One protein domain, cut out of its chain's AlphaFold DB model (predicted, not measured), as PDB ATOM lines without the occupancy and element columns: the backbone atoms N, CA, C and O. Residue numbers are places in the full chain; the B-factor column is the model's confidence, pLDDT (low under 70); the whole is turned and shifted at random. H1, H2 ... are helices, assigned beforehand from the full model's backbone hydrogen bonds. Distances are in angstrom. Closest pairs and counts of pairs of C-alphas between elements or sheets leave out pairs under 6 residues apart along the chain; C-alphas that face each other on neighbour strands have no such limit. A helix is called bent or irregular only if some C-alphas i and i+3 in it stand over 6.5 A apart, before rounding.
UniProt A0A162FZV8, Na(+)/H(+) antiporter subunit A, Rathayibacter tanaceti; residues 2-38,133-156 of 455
ATOM      1  N   ALA A   2     174.991 237.921 107.440       79.62
ATOM      2  CA  ALA A   2     174.697 236.479 107.419       79.62
ATOM      3  C   ALA A   2     175.559 235.687 106.411       79.62
ATOM      4  O   ALA A   2     176.167 234.693 106.788       79.62
ATOM      5  N   SER A   3     175.711 236.177 105.175       83.00
ATOM      6  CA  SER A   3     176.573 235.554 104.154       83.00
ATOM      7  C   SER A   3     178.036 235.437 104.591       83.00
ATOM      8  O   SER A   3     178.641 234.382 104.450       83.00
ATOM      9  N   THR A   4     178.586 236.486 105.202       84.69
ATOM     10  CA  THR A   4     179.964 236.520 105.713       84.69
ATOM     11  C   THR A   4     180.185 235.525 106.855       84.69
ATOM     12  O   THR A   4     181.241 234.900 106.941       84.69
ATOM     13  N   VAL A   5     179.190 235.350 107.731       84.44
ATOM     14  CA  VAL A   5     179.233 234.342 108.801       84.44
ATOM     15  C   VAL A   5     179.177 232.936 108.202       84.44
ATOM     16  O   VAL A   5     179.993 232.090 108.568       84.44
ATOM     17  N   THR A   6     178.301 232.696 107.224       84.31
ATOM     18  CA  THR A   6     178.222 231.413 106.513       84.31
ATOM     19  C   THR A   6     179.521 231.096 105.775       84.31
ATOM     20  O   THR A   6     180.049 230.005 105.933       84.31
ATOM     21  N   GLU A   7     180.133 232.045 105.068       82.25
ATOM     22  CA  GLU A   7     181.443 231.853 104.423       82.25
ATOM     23  C   GLU A   7     182.594 231.652 105.421       82.25
ATOM     24  O   GLU A   7     183.638 231.078 105.095       82.25
ATOM     25  N   PHE A   8     182.457 232.128 106.657       80.50
ATOM     26  CA  PHE A   8     183.453 231.899 107.698       80.50
ATOM     27  C   PHE A   8     183.312 230.517 108.350       80.50
ATOM     28  O   PHE A   8     184.328 229.858 108.622       80.50
ATOM     29  N   VAL A   9     182.074 230.086 108.597       79.38
ATOM     30  CA  VAL A   9     181.737 228.841 109.296       79.38
ATOM     31  C   VAL A   9     181.687 227.660 108.323       79.38
ATOM     32  O   VAL A   9     182.358 226.656 108.551       79.38
ATOM     33  N   GLN A  10     180.975 227.790 107.206       83.56
ATOM     34  CA  GLN A  10     180.692 226.732 106.233       83.56
ATOM     35  C   GLN A  10     181.624 226.758 105.011       83.56
ATOM     36  O   GLN A  10     181.196 226.791 103.863       83.56
ATOM     37  N   ARG A  11     182.940 226.689 105.235       78.12
ATOM     38  CA  ARG A  11     183.932 226.654 104.135       78.12
ATOM     39  C   ARG A  11     184.034 225.310 103.402       78.12
ATOM     40  O   ARG A  11     184.919 225.149 102.570       78.12
ATOM     41  N   GLY A  12     183.231 224.310 103.780       82.75
ATOM     42  CA  GLY A  12     183.284 222.960 103.198       82.75
ATOM     43  C   GLY A  12     184.571 222.172 103.499       82.75
ATOM     44  O   GLY A  12     184.821 221.137 102.893       82.75
ATOM     45  N   SER A  13     185.415 222.641 104.429       84.50
ATOM     46  CA  SER A  13     186.730 222.050 104.712       84.50
ATOM     47  C   SER A  13     186.707 221.171 105.965       84.50
ATOM     48  O   SER A  13     186.653 221.684 107.086       84.50
ATOM     49  N   LEU A  14     186.836 219.849 105.789       85.06
ATOM     50  CA  LEU A  14     186.881 218.874 106.890       85.06
ATOM     51  C   LEU A  14     187.940 219.207 107.969       85.06
ATOM     52  O   LEU A  14     187.586 219.223 109.148       85.06
ATOM     53  N   PRO A  15     189.205 219.556 107.635       84.88
ATOM     54  CA  PRO A  15     190.192 219.930 108.651       84.88
ATOM     55  C   PRO A  15     189.789 221.138 109.505       84.88
ATOM     56  O   PRO A  15     190.163 221.206 110.676       84.88
ATOM     57  N   ARG A  16     189.041 222.098 108.942       84.62
ATOM     58  CA  ARG A  16     188.558 223.270 109.684       84.62
ATOM     59  C   ARG A  16     187.450 222.873 110.655       84.62
ATOM     60  O   ARG A  16     187.529 223.271 111.811       84.62
ATOM     61  N   TYR A  17     186.491 222.052 110.223       89.56
ATOM     62  CA  TYR A  17     185.443 221.538 111.111       89.56
ATOM     63  C   TYR A  17     186.028 220.724 112.268       89.56
ATOM     64  O   TYR A  17     185.714 221.007 113.420       89.56
ATOM     65  N   LEU A  18     186.968 219.810 111.993       91.19
ATOM     66  CA  LEU A  18     187.665 219.057 113.042       91.19
ATOM     67  C   LEU A  18     188.444 219.972 113.996       91.19
ATOM     68  O   LEU A  18     188.410 219.771 115.204       91.19
ATOM     69  N   THR A  19     189.111 221.007 113.473       89.94
ATOM     70  CA  THR A  19     189.806 222.001 114.309       89.94
ATOM     71  C   THR A  19     188.836 222.706 115.256       89.94
ATOM     72  O   THR A  19     189.161 222.866 116.428       89.94
ATOM     73  N   VAL A  20     187.653 223.107 114.779       90.94
ATOM     74  CA  VAL A  20     186.624 223.745 115.616       90.94
ATOM     75  C   VAL A  20     186.110 222.772 116.675       90.94
ATOM     76  O   VAL A  20     186.137 223.119 117.849       90.94
ATOM     77  N   ILE A  21     185.725 221.551 116.289       94.56
ATOM     78  CA  ILE A  21     185.215 220.523 117.214       94.56
ATOM     79  C   ILE A  21     186.233 220.240 118.324       94.56
ATOM     80  O   ILE A  21     185.902 220.324 119.504       94.56
ATOM     81  N   PHE A  22     187.491 219.978 117.965       95.75
ATOM     82  CA  PHE A  22     188.542 219.709 118.946       95.75
ATOM     83  C   PHE A  22     188.884 220.923 119.807       95.75
ATOM     84  O   PHE A  22     189.157 220.765 120.993       95.75
ATOM     85  N   SER A  23     188.832 222.138 119.254       94.19
ATOM     86  CA  SER A  23     189.040 223.355 120.046       94.19
ATOM     87  C   SER A  23     187.913 223.555 121.059       94.19
ATOM     88  O   SER A  23     188.187 223.869 122.210       94.19
ATOM     89  N   VAL A  24     186.656 223.331 120.662       96.25
ATOM     90  CA  VAL A  24     185.501 223.399 121.570       96.25
ATOM     91  C   VAL A  24     185.605 222.330 122.655       96.25
ATOM     92  O   VAL A  24     185.386 222.645 123.819       96.25
ATOM     93  N   PHE A  25     186.007 221.101 122.313       97.25
ATOM     94  CA  PHE A  25     186.265 220.047 123.299       97.25
ATOM     95  C   PHE A  25     187.339 220.462 124.312       97.25
ATOM     96  O   PHE A  25     187.108 220.390 125.515       97.25
ATOM     97  N   VAL A  26     188.491 220.953 123.843       97.56
ATOM     98  CA  VAL A  26     189.590 221.397 124.713       97.56
ATOM     99  C   VAL A  26     189.163 222.561 125.605       97.56
ATOM    100  O   VAL A  26     189.445 222.544 126.797       97.56
ATOM    101  N   LEU A  27     188.474 223.563 125.058       97.19
ATOM    102  CA  LEU A  27     188.034 224.725 125.833       97.19
ATOM    103  C   LEU A  27     186.924 224.365 126.825       97.19
ATOM    104  O   LEU A  27     186.958 224.822 127.961       97.19
ATOM    105  N   GLY A  28     185.961 223.539 126.415       97.38
ATOM    106  CA  GLY A  28     184.832 223.128 127.245       97.38
ATOM    107  C   GLY A  28     185.238 222.126 128.319       97.38
ATOM    108  O   GLY A  28     185.178 222.432 129.506       97.38
ATOM    109  N   VAL A  29     185.693 220.939 127.908       96.25
ATOM    110  CA  VAL A  29     186.079 219.859 128.832       96.25
ATOM    111  C   VAL A  29     187.360 220.213 129.576       96.25
ATOM    112  O   VAL A  29     187.428 220.034 130.786       96.25
ATOM    113  N   GLY A  30     188.362 220.768 128.889       96.12
ATOM    114  CA  GLY A  30     189.600 221.203 129.538       96.12
ATOM    115  C   GLY A  30     189.384 222.396 130.469       96.12
ATOM    116  O   GLY A  30     189.957 222.423 131.553       96.12
ATOM    117  N   GLY A  31     188.508 223.340 130.107       96.19
ATOM    118  CA  GLY A  31     188.100 224.429 130.998       96.19
ATOM    119  C   GLY A  31     187.364 223.922 132.239       96.19
ATOM    120  O   GLY A  31     187.710 224.307 133.353       96.19
ATOM    121  N   ALA A  32     186.408 223.003 132.071       94.88
ATOM    122  CA  ALA A  32     185.713 222.365 133.187       94.88
ATOM    123  C   ALA A  32     186.678 221.585 134.097       94.88
ATOM    124  O   ALA A  32     186.613 221.719 135.315       94.88
ATOM    125  N   ALA A  33     187.618 220.832 133.516       93.69
ATOM    126  CA  ALA A  33     188.649 220.112 134.259       93.69
ATOM    127  C   ALA A  33     189.596 221.060 135.016       93.69
ATOM    128  O   ALA A  33     189.960 220.773 136.151       93.69
ATOM    129  N   ALA A  34     189.961 222.207 134.435       93.44
ATOM    130  CA  ALA A  34     190.805 223.205 135.094       93.44
ATOM    131  C   ALA A  34     190.096 223.911 136.264       93.44
ATOM    132  O   ALA A  34     190.740 224.308 137.232       93.44
ATOM    133  N   LEU A  35     188.772 224.065 136.184       95.12
ATOM    134  CA  LEU A  35     187.943 224.632 137.253       95.12
ATOM    135  C   LEU A  35     187.543 223.595 138.316       95.12
ATOM    136  O   LEU A  35     187.009 223.969 139.364       95.12
ATOM    137  N   ASN A  36     187.784 222.308 138.057       92.12
ATOM    138  CA  ASN A  36     187.413 221.224 138.949       92.12
ATOM    139  C   ASN A  36     188.206 221.288 140.264       92.12
ATOM    140  O   ASN A  36     189.433 221.403 140.277       92.12
ATOM    141  N   ARG A  37     187.493 221.186 141.390       88.12
ATOM    142  CA  ARG A  37     188.078 221.281 142.739       88.12
ATOM    143  C   ARG A  37     188.259 219.928 143.418       88.12
ATOM    144  O   ARG A  37     189.009 219.836 144.382       88.12
ATOM    145  N   THR A  38     187.585 218.892 142.928       85.19
ATOM    146  CA  THR A  38     187.618 217.543 143.498       85.19
ATOM    147  C   THR A  38     188.491 216.649 142.639       85.19
ATOM    148  O   THR A  38     188.089 216.238 141.550       85.19
ATOM    149  N   ARG A 133     202.255 221.785 112.654       86.06
ATOM    150  CA  ARG A 133     202.483 222.075 114.082       86.06
ATOM    151  C   ARG A 133     201.186 222.337 114.846       86.06
ATOM    152  O   ARG A 133     200.986 221.748 115.894       86.06
ATOM    153  N   LEU A 134     200.286 223.155 114.296       87.38
ATOM    154  CA  LEU A 134     198.997 223.439 114.934       87.38
ATOM    155  C   LEU A 134     198.165 222.164 115.116       87.38
ATOM    156  O   LEU A 134     197.598 221.954 116.178       87.38
ATOM    157  N   ARG A 135     198.120 221.295 114.097       87.69
ATOM    158  CA  ARG A 135     197.395 220.017 114.179       87.69
ATOM    159  C   ARG A 135     197.983 219.092 115.246       87.69
ATOM    160  O   ARG A 135     197.219 218.466 115.969       87.69
ATOM    161  N   ALA A 136     199.310 219.031 115.345       90.25
ATOM    162  CA  ALA A 136     199.987 218.257 116.380       90.25
ATOM    163  C   ALA A 136     199.684 218.807 117.782       90.25
ATOM    164  O   ALA A 136     199.320 218.032 118.657       90.25
ATOM    165  N   ILE A 137     199.754 220.132 117.971       93.19
ATOM    166  CA  ILE A 137     199.406 220.788 119.241       93.19
ATOM    167  C   ILE A 137     197.970 220.443 119.632       93.19
ATOM    168  O   ILE A 137     197.759 219.928 120.720       93.19
ATOM    169  N   ILE A 138     197.001 220.634 118.729       92.38
ATOM    170  CA  ILE A 138     195.594 220.309 119.001       92.38
ATOM    171  C   ILE A 138     195.438 218.833 119.383       92.38
ATOM    172  O   ILE A 138     194.789 218.542 120.379       92.38
ATOM    173  N   GLY A 139     196.047 217.906 118.636       93.69
ATOM    174  CA  GLY A 139     195.959 216.473 118.931       93.69
ATOM    175  C   GLY A 139     196.532 216.102 120.302       93.69
ATOM    176  O   GLY A 139     195.882 215.387 121.060       93.69
ATOM    177  N   ILE A 140     197.709 216.634 120.648       95.38
ATOM    178  CA  ILE A 140     198.343 216.417 121.958       95.38
ATOM    179  C   ILE A 140     197.473 217.002 123.073       95.38
ATOM    180  O   ILE A 140     197.246 216.343 124.084       95.38
ATOM    181  N   THR A 141     196.949 218.217 122.888       96.62
ATOM    182  CA  THR A 141     196.085 218.861 123.881       96.62
ATOM    183  C   THR A 141     194.774 218.102 124.070       96.62
ATOM    184  O   THR A 141     194.367 217.902 125.206       96.62
ATOM    185  N   VAL A 142     194.139 217.620 122.997       97.62
ATOM    186  CA  VAL A 142     192.936 216.774 123.085       97.62
ATOM    187  C   VAL A 142     193.230 215.495 123.868       97.62
ATOM    188  O   VAL A 142     192.484 215.173 124.788       97.62
ATOM    189  N   GLY A 143     194.327 214.797 123.549       96.56
ATOM    190  CA  GLY A 143     194.731 213.585 124.266       96.56
ATOM    191  C   GLY A 143     194.993 213.838 125.753       96.56
ATOM    192  O   GLY A 143     194.495 213.101 126.600       96.56
ATOM    193  N   GLY A 144     195.704 214.922 126.081       96.88
ATOM    194  CA  GLY A 144     195.963 215.326 127.464       96.88
ATOM    195  C   GLY A 144     194.690 215.691 128.233       96.88
ATOM    196  O   GLY A 144     194.493 215.216 129.349       96.88
ATOM    197  N   VAL A 145     193.788 216.473 127.625       97.38
ATOM    198  CA  VAL A 145     192.483 216.810 128.222       97.38
ATOM    199  C   VAL A 145     191.655 215.550 128.460       97.38
ATOM    200  O   VAL A 145     191.073 215.413 129.531       97.38
ATOM    201  N   MET A 146     191.633 214.610 127.511       96.81
ATOM    202  CA  MET A 146     190.905 213.352 127.666       96.81
ATOM    203  C   MET A 146     191.474 212.492 128.805       96.81
ATOM    204  O   MET A 146     190.702 211.936 129.582       96.81
ATOM    205  N   ALA A 147     192.801 212.420 128.953       94.12
ATOM    206  CA  ALA A 147     193.444 211.688 130.048       94.12
ATOM    207  C   ALA A 147     193.106 212.286 131.427       94.12
ATOM    208  O   ALA A 147     192.765 211.556 132.362       94.12
ATOM    209  N   VAL A 148     193.133 213.619 131.548       93.56
ATOM    210  CA  VAL A 148     192.738 214.320 132.782       93.56
ATOM    211  C   VAL A 148     191.250 214.116 133.071       93.56
ATOM    212  O   VAL A 148     190.888 213.767 134.192       93.56
ATOM    213  N   ALA A 149     190.390 214.273 132.062       93.62
ATOM    214  CA  ALA A 149     188.952 214.071 132.203       93.62
ATOM    215  C   ALA A 149     188.616 212.634 132.635       93.62
ATOM    216  O   ALA A 149     187.806 212.449 133.540       93.62
ATOM    217  N   ALA A 150     189.273 211.628 132.049       92.19
ATOM    218  CA  ALA A 150     189.126 210.232 132.451       92.19
ATOM    219  C   ALA A 150     189.548 210.019 133.913       92.19
ATOM    220  O   ALA A 150     188.813 209.401 134.674       92.19
ATOM    221  N   THR A 151     190.680 210.593 134.330       90.94
ATOM    222  CA  THR A 151     191.178 210.497 135.713       90.94
ATOM    223  C   THR A 151     190.182 211.091 136.716       90.94
ATOM    224  O   THR A 151     189.844 210.446 137.707       90.94
ATOM    225  N   ILE A 152     189.644 212.283 136.429       91.69
ATOM    226  CA  ILE A 152     188.607 212.923 137.255       91.69
ATOM    227  C   ILE A 152     187.344 212.051 137.307       91.69
ATOM    228  O   ILE A 152     186.812 211.800 138.386       91.69
ATOM    229  N   ALA A 153     186.873 211.561 136.155       90.50
ATOM    230  CA  ALA A 153     185.650 210.766 136.067       90.50
ATOM    231  C   ALA A 153     185.758 209.416 136.793       90.50
ATOM    232  O   ALA A 153     184.793 208.982 137.420       90.50
ATOM    233  N   LEU A 154     186.917 208.749 136.733       88.69
ATOM    234  CA  LEU A 154     187.150 207.493 137.450       88.69
ATOM    235  C   LEU A 154     187.206 207.715 138.966       88.69
ATOM    236  O   LEU A 154     186.586 206.950 139.701       88.69
ATOM    237  N   GLY A 155     187.875 208.773 139.434       86.69
ATOM    238  CA  GLY A 155     187.956 209.077 140.867       86.69
ATOM    239  C   GLY A 155     186.672 209.646 141.480       86.69
ATOM    240  O   GLY A 155     186.546 209.679 142.698       86.69
ATOM    241  N   ALA A 156     185.702 210.064 140.663       88.25
ATOM    242  CA  ALA A 156     184.395 210.529 141.129       88.25
ATOM    243  C   ALA A 156     183.408 209.387 141.460       88.25
ATOM    244  O   ALA A 156     182.298 209.648 141.926       88.25
TER     245      ALA A 156
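What this domain is: This is residues 2 to 38 and 133 to 156 of the 455 residues of the protein "Na(+)/H(+) antiporter subunit A" of Rathayibacter tanaceti (UniProt A0A162FZV8). Two long helices, H2 and H3, pack on each other and cross at 40 degrees, running the same way, while a short helix, H1, makes an arm beyond the first end of H2. Residues 2 to 8 of H1 stick out free of the pair, and this arm adds to the length of an elongated outline, only just so, of 46 by 26 by 15 A. The printed part has 61 residues with three named helices, in the order H1, H2, H3 along the chain, and no named strand; its class is all helix. The whole is loose, with a radius of gyration of the C-alphas of 14.7 A.

How they stand to each other: H1, residues 2 to 9, comes first and touches no helix; its residues 2 to 8 stand free, with no C-alpha 8 or more residues away along the chain within 10 A. A tight link of four residues, 10 to 13, leads to H2, residues 14 to 35. H1 and H2 are apart, but only just: their closest C-alphas are 8.4 A apart. H2 touches H3, residues 133 to 155, with 17 pairs of C-alphas within 8 A. The closest C-alphas of H2 and H3 are those of Gly 30 and Val 145, 5.4 A apart. The lines of H2 and H3 stand at a steep tilt of 40 degrees, and the two helices run the same way, with 9.8 A from centre to centre. H1 and H3 are apart. In H1, H2 and H3 every O i to N i+4 pair is within hydrogen-bond range.

Where its parts are: H1 runs from Ala 2, whose C-alpha is at (174.697, 236.479, 107.419), to Val 9, over 8 residues. H2 runs from Leu 14, with its C-alpha at (186.881, 218.874, 106.890), to Leu 35, and measures 30.9 A from first to last C-alpha. H3, the longest helix with 23 residues, runs from Arg 133 to Gly 155, whose C-alpha is at (187.956, 209.077, 140.867), and measures 33.1 A. No helix is bent or irregular.

The domain as a whole: The two C-alphas farthest apart are those of Ser 3 and Gly 155, 46.7 A apart, and the first and last printed C-alphas, of Ala 2 and Ala 156, are 43.6 A apart. Residues 39 to 132 are not printed, and across this cut the C-alphas of Thr 38 and Arg 133 are 33.3 A apart. The link from H2 to H3 is the link across the cut. The mean pLDDT of the printed part is 90.5, that of H1 is 82, and no printed residue is under 70.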